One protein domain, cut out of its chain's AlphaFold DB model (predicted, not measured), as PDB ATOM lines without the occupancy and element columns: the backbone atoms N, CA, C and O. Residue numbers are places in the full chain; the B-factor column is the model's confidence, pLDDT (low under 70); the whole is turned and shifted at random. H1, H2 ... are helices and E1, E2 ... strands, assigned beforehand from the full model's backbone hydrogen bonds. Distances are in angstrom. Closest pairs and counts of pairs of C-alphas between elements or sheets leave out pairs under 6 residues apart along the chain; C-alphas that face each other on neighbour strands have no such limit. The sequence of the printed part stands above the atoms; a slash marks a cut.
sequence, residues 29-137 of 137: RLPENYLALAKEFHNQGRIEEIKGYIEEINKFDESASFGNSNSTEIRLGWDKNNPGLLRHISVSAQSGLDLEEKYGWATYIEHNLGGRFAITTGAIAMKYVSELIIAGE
ATOM      1  N   ARG A  29      18.837 -43.758  26.401       91.62
ATOM      2  CA  ARG A  29      20.249 -43.605  26.043       91.62
ATOM      3  C   ARG A  29      20.940 -42.664  27.017       91.62
ATOM      4  O   ARG A  29      20.334 -41.694  27.467       91.62
ATOM      5  N   LEU A  30      22.209 -42.938  27.301       92.25
ATOM      6  CA  LEU A  30      23.059 -41.990  28.011       92.25
ATOM      7  C   LEU A  30      23.653 -40.956  27.031       92.25
ATOM      8  O   LEU A  30      23.782 -41.254  25.839       92.25
ATOM      9  N   PRO A  31      24.037 -39.755  27.508       89.56
ATOM     10  CA  PRO A  31      24.807 -38.792  26.715       89.56
ATOM     11  C   PRO A  31      26.129 -39.390  26.211       89.56
ATOM     12  O   PRO A  31      26.688 -40.269  26.856       89.56
ATOM     13  N   GLU A  32      26.688 -38.896  25.105       88.06
ATOM     14  CA  GLU A  32      27.963 -39.417  24.563       88.06
ATOM     15  C   GLU A  32      29.114 -39.351  25.579       88.06
ATOM     16  O   GLU A  32      29.912 -40.278  25.703       88.06
ATOM     17  N   ASN A  33      29.171 -38.275  26.363       90.56
ATOM     18  CA  ASN A  33      30.175 -38.041  27.395       90.56
ATOM     19  C   ASN A  33      29.788 -38.622  28.771       90.56
ATOM     20  O   ASN A  33      30.324 -38.177  29.790       90.56
ATOM     21  N   TYR A  34      28.883 -39.608  28.829       92.31
ATOM     22  CA  TYR A  34      28.324 -40.136  30.082       92.31
ATOM     23  C   TYR A  34      29.365 -40.575  31.114       92.31
ATOM     24  O   TYR A  34      29.105 -40.441  32.301       92.31
ATOM     25  N   LEU A  35      30.542 -41.068  30.711       94.88
ATOM     26  CA  LEU A  35      31.595 -41.455  31.660       94.88
ATOM     27  C   LEU A  35      32.148 -40.252  32.438       94.88
ATOM     28  O   LEU A  35      32.386 -40.347  33.641       94.88
ATOM     29  N   ALA A  36      32.333 -39.115  31.763       94.69
ATOM     30  CA  ALA A  36      32.766 -37.883  32.415       94.69
ATOM     31  C   ALA A  36      31.658 -37.337  33.325       94.69
ATOM     32  O   ALA A  36      31.924 -37.003  34.479       94.69
ATOM     33  N   LEU A  37      30.413 -37.336  32.835       95.00
ATOM     34  CA  LEU A  37      29.248 -36.903  33.607       95.00
ATOM     35  C   LEU A  37      29.004 -37.785  34.835       95.00
ATOM     36  O   LEU A  37      28.709 -37.268  35.902       95.00
ATOM     37  N   ALA A  38      29.171 -39.104  34.722       96.81
ATOM     38  CA  ALA A  38      28.997 -40.048  35.824       96.81
ATOM     39  C   ALA A  38      29.988 -39.777  36.959       96.81
ATOM     40  O   ALA A  38      29.612 -39.777  38.133       96.81
ATOM     41  N   LYS A  39      31.242 -39.478  36.604       97.44
ATOM     42  CA  LYS A  39      32.263 -39.091  37.576       97.44
ATOM     43  C   LYS A  39      31.881 -37.800  38.295       97.44
ATOM     44  O   LYS A  39      32.021 -37.725  39.513       97.44
ATOM     45  N   GLU A  40      31.392 -36.806  37.561       97.06
ATOM     46  CA  GLU A  40      30.989 -35.530  38.150       97.06
ATOM     47  C   GLU A  40      29.739 -35.669  39.029       97.06
ATOM     48  O   GLU A  40      29.739 -35.255  40.186       97.06
ATOM     49  N   PHE A  41      28.732 -36.395  38.547       97.75
ATOM     50  CA  PHE A  41      27.550 -36.809  39.302       97.75
ATOM     51  C   PHE A  41      27.923 -37.473  40.638       97.75
ATOM     52  O   PHE A  41      27.347 -37.152  41.680       97.75
ATOM     53  N   HIS A  42      28.921 -38.364  40.633       97.94
ATOM     54  CA  HIS A  42      29.436 -38.983  41.851       97.94
ATOM     55  C   HIS A  42      30.129 -37.974  42.773       97.94
ATOM     56  O   HIS A  42      29.863 -37.963  43.973       97.94
ATOM     57  N   ASN A  43      31.011 -37.128  42.233       97.75
ATOM     58  CA  ASN A  43      31.759 -36.137  43.016       97.75
ATOM     59  C   ASN A  43      30.843 -35.125  43.708       97.75
ATOM     60  O   ASN A  43      31.124 -34.706  44.828       97.75
ATOM     61  N   GLN A  44      29.732 -34.774  43.065       97.94
ATOM     62  CA  GLN A  44      28.708 -33.888  43.611       97.94
ATOM     63  C   GLN A  44      27.765 -34.585  44.610       97.94
ATOM     64  O   GLN A  44      26.871 -33.943  45.152       97.94
ATOM     65  N   GLY A  45      27.922 -35.891  44.863       97.50
ATOM     66  CA  GLY A  45      27.079 -36.631  45.809       97.50
ATOM     67  C   GLY A  45      25.649 -36.890  45.320       97.50
ATOM     68  O   GLY A  45      24.786 -37.272  46.109       97.50
ATOM     69  N   ARG A  46      25.381 -36.746  44.016       97.31
ATOM     70  CA  ARG A  46      24.027 -36.839  43.437       97.31
ATOM     71  C   ARG A  46      23.448 -38.256  43.403       97.31
ATOM     72  O   ARG A  46      22.300 -38.448  43.019       97.31
ATOM     73  N   ILE A  47      24.200 -39.264  43.853       97.31
ATOM     74  CA  ILE A  47      23.664 -40.611  44.112       97.31
ATOM     75  C   ILE A  47      22.457 -40.545  45.059       97.31
ATOM     76  O   ILE A  47      21.503 -41.308  44.887       97.31
ATOM     77  N   GLU A  48      22.476 -39.623  46.023       97.25
ATOM     78  CA  GLU A  48      21.383 -39.457  46.981       97.25
ATOM     79  C   GLU A  48      20.094 -38.944  46.320       97.25
ATOM     80  O   GLU A  48      19.012 -39.344  46.738       97.25
ATOM     81  N   GLU A  49      20.179 -38.194  45.215       98.00
ATOM     82  CA  GLU A  49      19.002 -37.776  44.434       98.00
ATOM     83  C   GLU A  49      18.269 -38.974  43.818       98.00
ATOM     84  O   GLU A  49      17.040 -39.013  43.762       98.00
ATOM     85  N   ILE A  50      19.015 -39.992  43.378       97.94
ATOM     86  CA  ILE A  50      18.424 -41.217  42.822       97.94
ATOM     87  C   ILE A  50      17.794 -42.056  43.932       97.94
ATOM     88  O   ILE A  50      16.699 -42.592  43.755       97.94
ATOM     89  N   LYS A  51      18.461 -42.164  45.086       96.56
ATOM     90  CA  LYS A  51      17.924 -42.897  46.241       96.56
ATOM     91  C   LYS A  51      16.662 -42.235  46.790       96.56
ATOM     92  O   LYS A  51      15.668 -42.929  46.974       96.56
ATOM     93  N   GLY A  52      16.671 -40.913  46.967       96.50
ATOM     94  CA  GLY A  52      15.502 -40.148  47.402       96.50
ATOM     95  C   GLY A  52      14.326 -40.310  46.441       96.50
ATOM     96  O   GLY A  52      13.207 -40.584  46.868       96.50
ATOM     97  N   TYR A  53      14.587 -40.276  45.132       96.69
ATOM     98  CA  TYR A  53      13.553 -40.527  44.130       96.69
ATOM     99  C   TYR A  53      12.952 -41.943  44.221       96.69
ATOM    100  O   TYR A  53      11.743 -42.123  44.090       96.69
ATOM    101  N   ILE A  54      13.770 -42.963  44.499       94.38
ATOM    102  CA  ILE A  54      13.286 -44.335  44.726       94.38
ATOM    103  C   ILE A  54      12.425 -44.427  45.991       94.38
ATOM    104  O   ILE A  54      11.408 -45.120  45.989       94.38
ATOM    105  N   GLU A  55      12.789 -43.723  47.063       92.69
ATOM    106  CA  GLU A  55      11.962 -43.658  48.273       92.69
ATOM    107  C   GLU A  55      10.593 -43.027  48.000       92.69
ATOM    108  O   GLU A  55       9.587 -43.502  48.526       92.69
ATOM    109  N   GLU A  56      10.527 -41.987  47.167       91.94
ATOM    110  CA  GLU A  56       9.261 -41.377  46.744       91.94
ATOM    111  C   GLU A  56       8.392 -42.348  45.939       91.94
ATOM    112  O   GLU A  56       7.196 -42.469  46.216       91.94
ATOM    113  N   ILE A  57       8.990 -43.090  44.999       89.62
ATOM    114  CA  ILE A  57       8.299 -44.147  44.246       89.62
ATOM    115  C   ILE A  57       7.719 -45.194  45.203       89.62
ATOM    116  O   ILE A  57       6.542 -45.541  45.096       89.62
ATOM    117  N   ASN A  58       8.517 -45.671  46.162       87.06
ATOM    118  CA  ASN A  58       8.079 -46.682  47.123       87.06
ATOM    119  C   ASN A  58       6.929 -46.173  48.006       87.06
ATOM    120  O   ASN A  58       5.939 -46.881  48.183       87.06
ATOM    121  N   LYS A  59       7.004 -44.927  48.495       85.62
ATOM    122  CA  LYS A  59       5.915 -44.295  49.266       85.62
ATOM    123  C   LYS A  59       4.626 -44.190  48.452       85.62
ATOM    124  O   LYS A  59       3.540 -44.451  48.973       85.62
ATOM    125  N   PHE A  60       4.731 -43.821  47.174       83.00
ATOM    126  CA  PHE A  60       3.579 -43.764  46.279       83.00
ATOM    127  C   PHE A  60       2.949 -45.152  46.093       83.00
ATOM    128  O   PHE A  60       1.739 -45.308  46.273       83.00
ATOM    129  N   ASP A  61       3.764 -46.173  45.826       77.31
ATOM    130  CA  ASP A  61       3.313 -47.558  45.666       77.31
ATOM    131  C   ASP A  61       2.629 -48.113  46.928       77.31
ATOM    132  O   ASP A  61       1.590 -48.776  46.830       77.31
ATOM    133  N   GLU A  62       3.161 -47.820  48.116       76.38
ATOM    134  CA  GLU A  62       2.560 -48.205  49.399       76.38
ATOM    135  C   GLU A  62       1.185 -47.556  49.597       76.38
ATOM    136  O   GLU A  62       0.222 -48.233  49.970       76.38
ATOM    137  N   SER A  63       1.068 -46.262  49.281       70.25
ATOM    138  CA  SER A  63      -0.187 -45.512  49.409       70.25
ATOM    139  C   SER A  63      -1.283 -46.002  48.452       70.25
ATOM    140  O   SER A  63      -2.464 -45.987  48.799       70.25
ATOM    141  N   ALA A  64      -0.898 -46.491  47.270       68.12
ATOM    142  CA  ALA A  64      -1.818 -46.999  46.257       68.12
ATOM    143  C   ALA A  64      -2.304 -48.436  46.537       68.12
ATOM    144  O   ALA A  64      -3.323 -48.860  45.990       68.12
ATOM    145  N   SER A  65      -1.599 -49.197  47.384       59.72
ATOM    146  CA  SER A  65      -1.788 -50.651  47.516       59.72
ATOM    147  C   SER A  65      -2.746 -51.103  48.635       59.72
ATOM    148  O   SER A  65      -2.759 -52.290  48.955       59.72
ATOM    149  N   PHE A  66      -3.554 -50.210  49.234       53.12
ATOM    150  CA  PHE A  66      -4.596 -50.513  50.247       53.12
ATOM    151  C   PHE A  66      -4.242 -51.651  51.238       53.12
ATOM    152  O   PHE A  66      -5.043 -52.551  51.491       53.12
ATOM    153  N   GLY A  67      -3.034 -51.624  51.813       48.16
ATOM    154  CA  GLY A  67      -2.637 -52.542  52.889       48.16
ATOM    155  C   GLY A  67      -1.952 -53.849  52.474       48.16
ATOM    156  O   GLY A  67      -1.718 -54.683  53.343       48.16
ATOM    157  N   ASN A  68      -1.577 -54.038  51.203       48.28
ATOM    158  CA  ASN A  68      -0.715 -55.155  50.801       48.28
ATOM    159  C   ASN A  68       0.742 -54.671  50.660       48.28
ATOM    160  O   ASN A  68       1.142 -54.148  49.623       48.28
ATOM    161  N   SER A  69       1.526 -54.798  51.733       51.28
ATOM    162  CA  SER A  69       2.858 -54.191  51.911       51.28
ATOM    163  C   SER A  69       4.006 -54.912  51.190       51.28
ATOM    164  O   SER A  69       5.134 -54.919  51.684       51.28
ATOM    165  N   ASN A  70       3.758 -55.546  50.045       55.84
ATOM    166  CA  ASN A  70       4.851 -56.096  49.248       55.84
ATOM    167  C   ASN A  70       5.447 -54.962  48.411       55.84
ATOM    168  O   ASN A  70       5.189 -54.865  47.208       55.84
ATOM    169  N   SER A  71       6.197 -54.072  49.070       64.19
ATOM    170  CA  SER A  71       6.993 -53.065  48.379       64.19
ATOM    171  C   SER A  71       7.908 -53.790  47.396       64.19
ATOM    172  O   SER A  71       8.550 -54.796  47.712       64.19
ATOM    173  N   THR A  72       7.870 -53.358  46.138       75.88
ATOM    174  CA  THR A  72       8.690 -54.001  45.118       75.88
ATOM    175  C   THR A  72      10.131 -53.609  45.388       75.88
ATOM    176  O   THR A  72      10.456 -52.430  45.395       75.88
ATOM    177  N   GLU A  73      10.997 -54.587  45.641       86.56
ATOM    178  CA  GLU A  73      12.395 -54.295  45.933       86.56
ATOM    179  C   GLU A  73      13.089 -53.718  44.693       86.56
ATOM    180  O   GLU A  73      13.123 -54.358  43.635       86.56
ATOM    181  N   ILE A  74      13.646 -52.515  44.845       92.25
ATOM    182  CA  ILE A  74      14.412 -51.810  43.819       92.25
ATOM    183  C   ILE A  74      15.888 -51.862  44.210       92.25
ATOM    184  O   ILE A  74      16.268 -51.413  45.290       92.25
ATOM    185  N   ARG A  75      16.733 -52.406  43.332       93.81
ATOM    186  CA  ARG A  75      18.183 -52.515  43.533       93.81
ATOM    187  C   ARG A  75      18.925 -51.771  42.433       93.81
ATOM    188  O   ARG A  75      18.606 -51.919  41.254       93.81
ATOM    189  N   LEU A  76      19.936 -51.006  42.832       96.19
ATOM    190  CA  LEU A  76      20.814 -50.276  41.923       96.19
ATOM    191  C   LEU A  76      22.194 -50.918  41.877       96.19
ATOM    192  O   LEU A  76      22.800 -51.210  42.907       96.19
ATOM    193  N   GLY A  77      22.698 -51.069  40.665       96.38
ATOM    194  CA  GLY A  77      24.011 -51.602  40.382       96.38
ATOM    195  C   GLY A  77      24.970 -50.563  39.887       96.38
ATOM    196  O   GLY A  77      24.940 -50.236  38.706       96.38
ATOM    197  N   TRP A  78      25.851 -50.083  40.747       97.31
ATOM    198  CA  TRP A  78      26.866 -49.111  40.362       97.31
ATOM    199  C   TRP A  78      28.131 -49.811  39.849       97.31
ATOM    200  O   TRP A  78      28.542 -50.845  40.385       97.31
ATOM    201  N   ASP A  79      28.750 -49.264  38.802       97.06
ATOM    202  CA  ASP A  79      30.011 -49.780  38.272       97.06
ATOM    203  C   ASP A  79      31.148 -49.557  39.277       97.06
ATOM    204  O   ASP A  79      31.328 -48.465  39.813       97.06
ATOM    205  N   LYS A  80      31.952 -50.596  39.522       94.19
ATOM    206  CA  LYS A  80      33.071 -50.519  40.474       94.19
ATOM    207  C   LYS A  80      34.258 -49.715  39.945       94.19
ATOM    208  O   LYS A  80      35.030 -49.193  40.741       94.19
ATOM    209  N   ASN A  81      34.423 -49.654  38.624       95.50
ATOM    210  CA  ASN A  81      35.572 -49.023  37.976       95.50
ATOM    211  C   ASN A  81      35.251 -47.603  37.492       95.50
ATOM    212  O   ASN A  81      36.166 -46.811  37.285       95.50
ATOM    213  N   ASN A  82      33.968 -47.277  37.337       95.81
ATOM    214  CA  ASN A  82      33.481 -45.979  36.888       95.81
ATOM    215  C   ASN A  82      32.531 -45.395  37.950       95.81
ATOM    216  O   ASN A  82      31.329 -45.667  37.912       95.81
ATOM    217  N   PRO A  83      33.048 -44.616  38.921       95.38
ATOM    218  CA  PRO A  83      32.233 -44.035  39.984       95.38
ATOM    219  C   PRO A  83      31.047 -43.241  39.429       95.38
ATOM    220  O   PRO A  83      31.207 -42.452  38.501       95.38
ATOM    221  N   GLY A  84      29.860 -43.473  39.993       95.88
ATOM    222  CA  GLY A  84      28.613 -42.829  39.564       95.88
ATOM    223  C   GLY A  84      27.981 -43.403  38.300       95.88
ATOM    224  O   GLY A  84      26.892 -42.967  37.930       95.88
ATOM    225  N   LEU A  85      28.609 -44.385  37.640       97.69
ATOM    226  CA  LEU A  85      27.998 -45.069  36.506       97.69
ATOM    227  C   LEU A  85      26.985 -46.102  37.003       97.69
ATOM    228  O   LEU A  85      27.357 -47.088  37.641       97.69
ATOM    229  N   LEU A  86      25.710 -45.898  36.689       97.75
ATOM    230  CA  LEU A  86      24.655 -46.866  36.974       97.75
ATOM    231  C   LEU A  86      24.618 -47.909  35.848       97.75
ATOM    232  O   LEU A  86      24.434 -47.583  34.681       97.75
ATOM    233  N   ARG A  87      24.860 -49.173  36.195       97.06
ATOM    234  CA  ARG A  87      24.958 -50.307  35.262       97.06
ATOM    235  C   ARG A  87      23.694 -51.134  35.203       97.06
ATOM    236  O   ARG A  87      23.402 -51.667  34.145       97.06
ATOM    237  N   HIS A  88      22.979 -51.267  36.313       95.44
ATOM    238  CA  HIS A  88      21.720 -51.998  36.329       95.44
ATOM    239  C   HIS A  88      20.715 -51.396  37.303       95.44
ATOM    240  O   HIS A  88      21.080 -50.877  38.360       95.44
ATOM    241  N   ILE A  89      19.441 -51.493  36.941       96.38
ATOM    242  CA  ILE A  89      18.292 -51.163  37.783       96.38
ATOM    243  C   ILE A  89      17.418 -52.409  37.812       96.38
ATOM    244  O   ILE A  89      16.808 -52.749  36.804       96.38
ATOM    245  N   SER A  90      17.339 -53.088  38.950       93.44
ATOM    246  CA  SER A  90      16.484 -54.265  39.114       93.44
ATOM    247  C   SER A  90      15.272 -53.912  39.958       93.44
ATOM    248  O   SER A  90      15.392 -53.259  40.991       93.44
ATOM    249  N   VAL A  91      14.103 -54.353  39.517       88.25
ATOM    250  CA  VAL A  91      12.819 -54.200  40.195       88.25
ATOM    251  C   VAL A  91      12.240 -55.604  40.297       88.25
ATOM    252  O   VAL A  91      11.830 -56.177  39.290       88.25
ATOM    253  N   SER A  92      12.237 -56.177  41.505       83.81
ATOM    254  CA  SER A  92      12.091 -57.622  41.776       83.81
ATOM    255  C   SER A  92      13.291 -58.484  41.334       83.81
ATOM    256  O   SER A  92      14.266 -58.000  40.765       83.81
ATOM    257  N   ALA A  93      13.226 -59.791  41.609       76.00
ATOM    258  CA  ALA A  93      14.329 -60.729  41.382       76.00
ATOM    259  C   ALA A  93      14.674 -60.988  39.903       76.00
ATOM    260  O   ALA A  93      15.732 -61.550  39.631       76.00
ATOM    261  N   GLN A  94      13.787 -60.654  38.958       77.94
ATOM    262  CA  GLN A  94      13.932 -61.075  37.557       77.94
ATOM    263  C   GLN A  94      13.699 -59.972  36.523       77.94
ATOM    264  O   GLN A  94      13.848 -60.260  35.339       77.94
ATOM    265  N   SER A  95      13.326 -58.758  36.938       88.19
ATOM    266  CA  SER A  95      12.945 -57.684  36.012       88.19
ATOM    267  C   SER A  95      13.842 -56.468  36.206       88.19
ATOM    268  O   SER A  95      14.134 -56.097  37.342       88.19
ATOM    269  N   GLY A  96      14.255 -55.820  35.122       93.56
ATOM    270  CA  GLY A  96      15.163 -54.689  35.234       93.56
ATOM    271  C   GLY A  96      15.648 -54.117  33.912       93.56
ATOM    272  O   GLY A  96      15.174 -54.469  32.831       93.56
ATOM    273  N   LEU A  97      16.599 -53.202  34.049       95.31
ATOM    274  CA  LEU A  97      17.343 -52.555  32.985       95.31
ATOM    275  C   LEU A  97      18.832 -52.801  33.187       95.31
ATOM    276  O   LEU A  97      19.329 -52.577  34.290       95.31
ATOM    277  N   ASP A  98      19.533 -53.161  32.118       95.25
ATOM    278  CA  ASP A  98      20.992 -53.252  32.080       95.25
ATOM    279  C   ASP A  98      21.563 -52.242  31.091       95.25
ATOM    280  O   ASP A  98      21.048 -52.063  29.988       95.25
ATOM    281  N   LEU A  99      22.645 -51.577  31.482       95.81
ATOM    282  CA  LEU A  99      23.386 -50.683  30.612       95.81
ATOM    283  C   LEU A  99      24.293 -51.498  29.689       95.81
ATOM    284  O   LEU A  99      25.271 -52.110  30.135       95.81
ATOM    285  N   GLU A 100      24.008 -51.428  28.395       94.19
ATOM    286  CA  GLU A 100      24.807 -52.041  27.342       94.19
ATOM    287  C   GLU A 100      25.300 -50.994  26.342       94.19
ATOM    288  O   GLU A 100      24.610 -50.022  26.033       94.19
ATOM    289  N   GLU A 101      26.483 -51.222  25.778       87.94
ATOM    290  CA  GLU A 101      26.962 -50.472  24.619       87.94
ATOM    291  C   GLU A 101      26.574 -51.218  23.341       87.94
ATOM    292  O   GLU A 101      27.105 -52.287  23.034       87.94
ATOM    293  N   LYS A 102      25.633 -50.655  22.579       75.12
ATOM    294  CA  LYS A 102      25.215 -51.192  21.278       75.12
ATOM    295  C   LYS A 102      25.316 -50.119  20.210       75.12
ATOM    296  O   LYS A 102      24.856 -48.998  20.393       75.12
ATOM    297  N   TYR A 103      25.903 -50.483  19.071       72.50
ATOM    298  CA  TYR A 103      26.040 -49.604  17.903       72.50
ATOM    299  C   TYR A 103      26.708 -48.250  18.211       72.50
ATOM    300  O   TYR A 103      26.368 -47.243  17.596       72.50
ATOM    301  N   GLY A 104      27.645 -48.230  19.165       75.75
ATOM    302  CA  GLY A 104      28.343 -47.017  19.598       75.75
ATOM    303  C   GLY A 104      27.608 -46.184  20.653       75.75
ATOM    304  O   GLY A 104      28.059 -45.084  20.945       75.75
ATOM    305  N   TRP A 105      26.508 -46.688  21.230       82.75
ATOM    306  CA  TRP A 105      25.698 -45.963  22.214       82.75
ATOM    307  C   TRP A 105      25.505 -46.760  23.499       82.75
ATOM    308  O   TRP A 105      25.043 -47.903  23.458       82.75
ATOM    309  N   ALA A 106      25.763 -46.124  24.641       92.50
ATOM    310  CA  ALA A 106      25.387 -46.647  25.948       92.50
ATOM    311  C   ALA A 106      23.870 -46.483  26.154       92.50
ATOM    312  O   ALA A 106      23.343 -45.369  26.170       92.50
ATOM    313  N   THR A 107      23.156 -47.603  26.261       92.38
ATOM    314  CA  THR A 107      21.688 -47.659  26.308       92.38
ATOM    315  C   THR A 107      21.236 -48.647  27.372       92.38
ATOM    316  O   THR A 107      21.798 -49.734  27.485       92.38
ATOM    317  N   TYR A 108      20.195 -48.296  28.124       94.06
ATOM    318  CA  TYR A 108      19.518 -49.254  28.989       94.06
ATOM    319  C   TYR A 108      18.628 -50.187  28.169       94.06
ATOM    320  O   TYR A 108      17.751 -49.730  27.434       94.06
ATOM    321  N   ILE A 109      18.865 -51.486  28.314       91.44
ATOM    322  CA  ILE A 109      18.131 -52.567  27.663       91.44
ATOM    323  C   ILE A 109      17.332 -53.320  28.719       91.44
ATOM    324  O   ILE A 109      17.812 -53.562  29.825       91.44
ATOM    325  N   GLU A 110      16.098 -53.679  28.388       90.44
ATOM    326  CA  GLU A 110      15.219 -54.400  29.289       90.44
ATOM    327  C   GLU A 110      15.555 -55.883  29.410       90.44
ATOM    328  O   GLU A 110      15.820 -56.564  28.421       90.44
ATOM    329  N   HIS A 111      15.389 -56.419  30.616       86.19
ATOM    330  CA  HIS A 111      15.242 -57.852  30.831       86.19
ATOM    331  C   HIS A 111      13.945 -58.124  31.601       86.19
ATOM    332  O   HIS A 111      13.721 -57.611  32.696       86.19
ATOM    333  N   ASN A 112      13.060 -58.919  30.990       81.38
ATOM    334  CA  ASN A 112      11.782 -59.387  31.551       81.38
ATOM    335  C   ASN A 112      10.883 -58.299  32.170       81.38
ATOM    336  O   ASN A 112      10.156 -58.556  33.130       81.38
ATOM    337  N   LEU A 113      10.891 -57.083  31.621       79.19
ATOM    338  CA  LEU A 113      10.001 -56.027  32.097       79.19
ATOM    339  C   LEU A 113       8.555 -56.306  31.664       79.19
ATOM    340  O   LEU A 113       8.237 -56.332  30.477       79.19
ATOM    341  N   GLY A 114       7.668 -56.497  32.643       73.94
ATOM    342  CA  GLY A 114       6.223 -56.336  32.464       73.94
ATOM    343  C   GLY A 114       5.813 -54.859  32.521       73.94
ATOM    344  O   GLY A 114       6.608 -53.997  32.894       73.94
ATOM    345  N   GLY A 115       4.549 -54.547  32.210       73.62
ATOM    346  CA  GLY A 115       4.082 -53.160  32.050       73.62
ATOM    347  C   GLY A 115       4.355 -52.225  33.240       73.62
ATOM    348  O   GLY A 115       4.873 -51.131  33.038       73.62
ATOM    349  N   ARG A 116       4.063 -52.650  34.479       79.88
ATOM    350  CA  ARG A 116       4.318 -51.831  35.684       79.88
ATOM    351  C   ARG A 116       5.813 -51.600  35.912       79.88
ATOM    352  O   ARG A 116       6.238 -50.464  36.083       79.88
ATOM    353  N   PHE A 117       6.614 -52.668  35.879       87.38
ATOM    354  CA  PHE A 117       8.054 -52.582  36.139       87.38
ATOM    355  C   PHE A 117       8.797 -51.806  35.055       87.38
ATOM    356  O   PHE A 117       9.769 -51.123  35.367       87.38
ATOM    357  N   ALA A 118       8.313 -51.843  33.813       89.00
ATOM    358  CA  ALA A 118       8.824 -51.018  32.728       89.00
ATOM    359  C   ALA A 118       8.732 -49.521  33.042       89.00
ATOM    360  O   ALA A 118       9.708 -48.799  32.857       89.00
ATOM    361  N   ILE A 119       7.589 -49.065  33.560       89.50
ATOM    362  CA  ILE A 119       7.385 -47.658  33.925       89.50
ATOM    363  C   ILE A 119       8.312 -47.271  35.078       89.50
ATOM    364  O   ILE A 119       9.020 -46.273  34.971       89.50
ATOM    365  N   THR A 120       8.363 -48.077  36.143       90.69
ATOM    366  CA  THR A 120       9.203 -47.801  37.319       90.69
ATOM    367  C   THR A 120      10.691 -47.750  36.969       90.69
ATOM    368  O   THR A 120      11.366 -46.766  37.260       90.69
ATOM    369  N   THR A 121      11.213 -48.790  36.313       93.00
ATOM    370  CA  THR A 121      12.629 -48.839  35.905       93.00
ATOM    371  C   THR A 121      12.969 -47.733  34.915       93.00
ATOM    372  O   THR A 121      14.003 -47.082  35.059       93.00
ATOM    373  N   GLY A 122      12.075 -47.470  33.958       93.75
ATOM    374  CA  GLY A 122      12.213 -46.374  33.013       93.75
ATOM    375  C   GLY A 122      12.310 -45.024  33.718       93.75
ATOM    376  O   GLY A 122      13.229 -44.263  33.439       93.75
ATOM    377  N   ALA A 123      11.414 -44.733  34.666       94.00
ATOM    378  CA  ALA A 123      11.421 -43.487  35.437       94.00
ATOM    379  C   ALA A 123      12.745 -43.271  36.186       94.00
ATOM    380  O   ALA A 123      13.316 -42.184  36.127       94.00
ATOM    381  N   ILE A 124      13.278 -44.318  36.820       95.94
ATOM    382  CA  ILE A 124      14.567 -44.259  37.524       95.94
ATOM    383  C   ILE A 124      15.714 -43.978  36.547       95.94
ATOM    384  O   ILE A 124      16.531 -43.095  36.798       95.94
ATOM    385  N   ALA A 125      15.769 -44.689  35.419       96.38
ATOM    386  CA  ALA A 125      16.796 -44.469  34.404       96.38
ATOM    387  C   ALA A 125      16.715 -43.058  33.794       96.38
ATOM    388  O   ALA A 125      17.745 -42.427  33.569       96.38
ATOM    389  N   MET A 126      15.507 -42.525  33.586       95.56
ATOM    390  CA  MET A 126      15.302 -41.146  33.134       95.56
ATOM    391  C   MET A 126      15.780 -40.121  34.157       95.56
ATOM    392  O   MET A 126      16.490 -39.184  33.792       95.56
ATOM    393  N   LYS A 127      15.441 -40.309  35.438       96.69
ATOM    394  CA  LYS A 127      15.943 -39.461  36.525       96.69
ATOM    395  C   LYS A 127      17.468 -39.506  36.575       96.69
ATOM    396  O   LYS A 127      18.088 -38.454  36.634       96.69
ATOM    397  N   TYR A 128      18.079 -40.686  36.456       97.19
ATOM    398  CA  TYR A 128      19.534 -40.815  36.388       97.19
ATOM    399  C   TYR A 128      20.148 -40.021  35.228       97.19
ATOM    400  O   TYR A 128      21.077 -39.251  35.452       97.19
ATOM    401  N   VAL A 129      19.602 -40.134  34.013       95.25
ATOM    402  CA  VAL A 129      20.072 -39.341  32.864       95.25
ATOM    403  C   VAL A 129      19.922 -37.838  33.116       95.25
ATOM    404  O   VAL A 129      20.841 -37.083  32.813       95.25
ATOM    405  N   SER A 130      18.810 -37.401  33.710       94.75
ATOM    406  CA  SER A 130      18.616 -35.997  34.089       94.75
ATOM    407  C   SER A 130      19.685 -35.524  35.074       94.75
ATOM    408  O   SER A 130      20.252 -34.452  34.891       94.75
ATOM    409  N   GLU A 131      19.989 -36.315  36.103       96.44
ATOM    410  CA  GLU A 131      21.006 -35.965  37.097       96.44
ATOM    411  C   GLU A 131      22.428 -35.963  36.522       96.44
ATOM    412  O   GLU A 131      23.248 -35.152  36.946       96.44
ATOM    413  N   LEU A 132      22.723 -36.820  35.537       94.75
ATOM    414  CA  LEU A 132      23.985 -36.766  34.793       94.75
ATOM    415  C   LEU A 132      24.138 -35.451  34.029       94.75
ATOM    416  O   LEU A 132      25.225 -34.879  34.019       94.75
ATOM    417  N   ILE A 133      23.068 -34.989  33.378       91.88
ATOM    418  CA  ILE A 133      23.083 -33.738  32.614       91.88
ATOM    419  C   ILE A 133      23.289 -32.557  33.562       91.88
ATOM    420  O   ILE A 133      24.201 -31.774  33.329       91.88
ATOM    421  N   ILE A 134      22.529 -32.485  34.661       92.00
ATOM    422  CA  ILE A 134      22.662 -31.408  35.654       92.00
ATOM    423  C   ILE A 134      24.063 -31.398  36.280       92.00
ATOM    424  O   ILE A 134      24.605 -30.335  36.545       92.00
ATOM    425  N   ALA A 135      24.676 -32.563  36.515       90.38
ATOM    426  CA  ALA A 135      26.042 -32.613  37.033       90.38
ATOM    427  C   ALA A 135      27.078 -32.017  36.065       90.38
ATOM    428  O   ALA A 135      28.137 -31.583  36.505       90.38
ATOM    429  N   GLY A 136      26.798 -32.031  34.759       87.38
ATOM    430  CA  GLY A 136      27.676 -31.478  33.729       87.38
ATOM    431  C   GLY A 136      27.497 -29.986  33.447       87.38
ATOM    432  O   GLY A 136      28.248 -29.466  32.618       87.38
ATOM    433  N   GLU A 137      26.513 -29.336  34.073       84.81
ATOM    434  CA  GLU A 137      26.253 -27.889  33.991       84.81
ATOM    435  C   GLU A 137      27.033 -27.117  35.064       84.81
ATOM    436  O   GLU A 137      27.602 -26.057  34.708       84.81
TER     437      GLU A 137
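Overview. This is residues 29 to 137 of the 137 residues of an uncharacterized protein of Candidatus Pacearchaeota archaeon CG10_big_fil_rev_8_21_14_0_10_34_76 (UniProt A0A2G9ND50). What is the main picture? A four-stranded sheet has the long helix H3 over one face, running along the strands, while the other face is bare; H2 lies beside H3 towards the E1 edge, and the short H1 stands crosswise at the last end of H3. Residues 63 to 68, of which 63 and 64 belong to H2, stick out from the body. What is it made of? The printed part has 109 residues with three named helices and four named strands, in the order H1 H2 E1 E2 E3 E4 H3; the sheet E1 E2 E3 E4 is antiparallel and the class is mixed, helices and strands. How large is it? It is compact, with a radius of gyration of the C-alphas of 14.2 A and spans of 43 by 29 by 21 A.

Arrangement. How is the sheet put together? E1, residues 74 to 78, E2, residues 86 to 91, E3, residues 95 to 102, and E4, residues 105 to 111, form a meander, each strand the antiparallel neighbour of the one before. N 75 and O 90 are 2.8 A apart between E1 and E2, N 89 and O 97 are 2.9 A apart between E2 and E3, and N 100 and O 107 are 2.9 A apart between E3 and E4, each within hydrogen-bond range. E3 bends by 53 degrees at residue 99. What is on it? H3, residues 115 to 135, is over E2 and E3 at a height over the sheet of 9.2 A, along the strands at 21 degrees to E2 on the local plane; the closest C-alphas of H3 and E2 are those of Thr 121 and Ile 89, 6.4 A apart. H2, residues 47 to 64, is also on the sheet, in two layers, helices on one face of a sheet. How do the helices meet? H2 touches H3 with residues 49 to 57 alone, closest at the C-alphas of Ile 50 and Tyr 128, 6.5 A, at a shallow tilt of 29 degrees, opposite ways. H1, residues 34 to 43, is not on the sheet; H3 touches it with residues 131 to 135 alone, closest at the C-alphas of Phe 41 and Ala 135, 5.0 A, about perpendicular at 77 degrees. In H1, H2 and H3 every O i to N i+4 pair is within hydrogen-bond range.

Along the chain. Where do the helices run? H1 begins at C-alpha 34 (28.324, -40.136, 30.082) and is 14.0 A long; H2 measures 26.4 A. H3 measures 30.5 A and ends at C-alpha 135 (26.042, -32.613, 37.033). How long are the strands? From first to last C-alpha, E1 is 13.2 A, E2 14.3 A, E3 20.2 A and E4 18.0 A.

Size, cuts and confidence. Is anything cut or long? The printed part has no cut, and no link is long. How far does it reach, and where is confidence low? The two C-alphas farthest apart are those of Gly 67 and Gly 104, 45.8 A; residues 64 to 71 are under 70 in pLDDT, against a mean of 88.4 for the printed part.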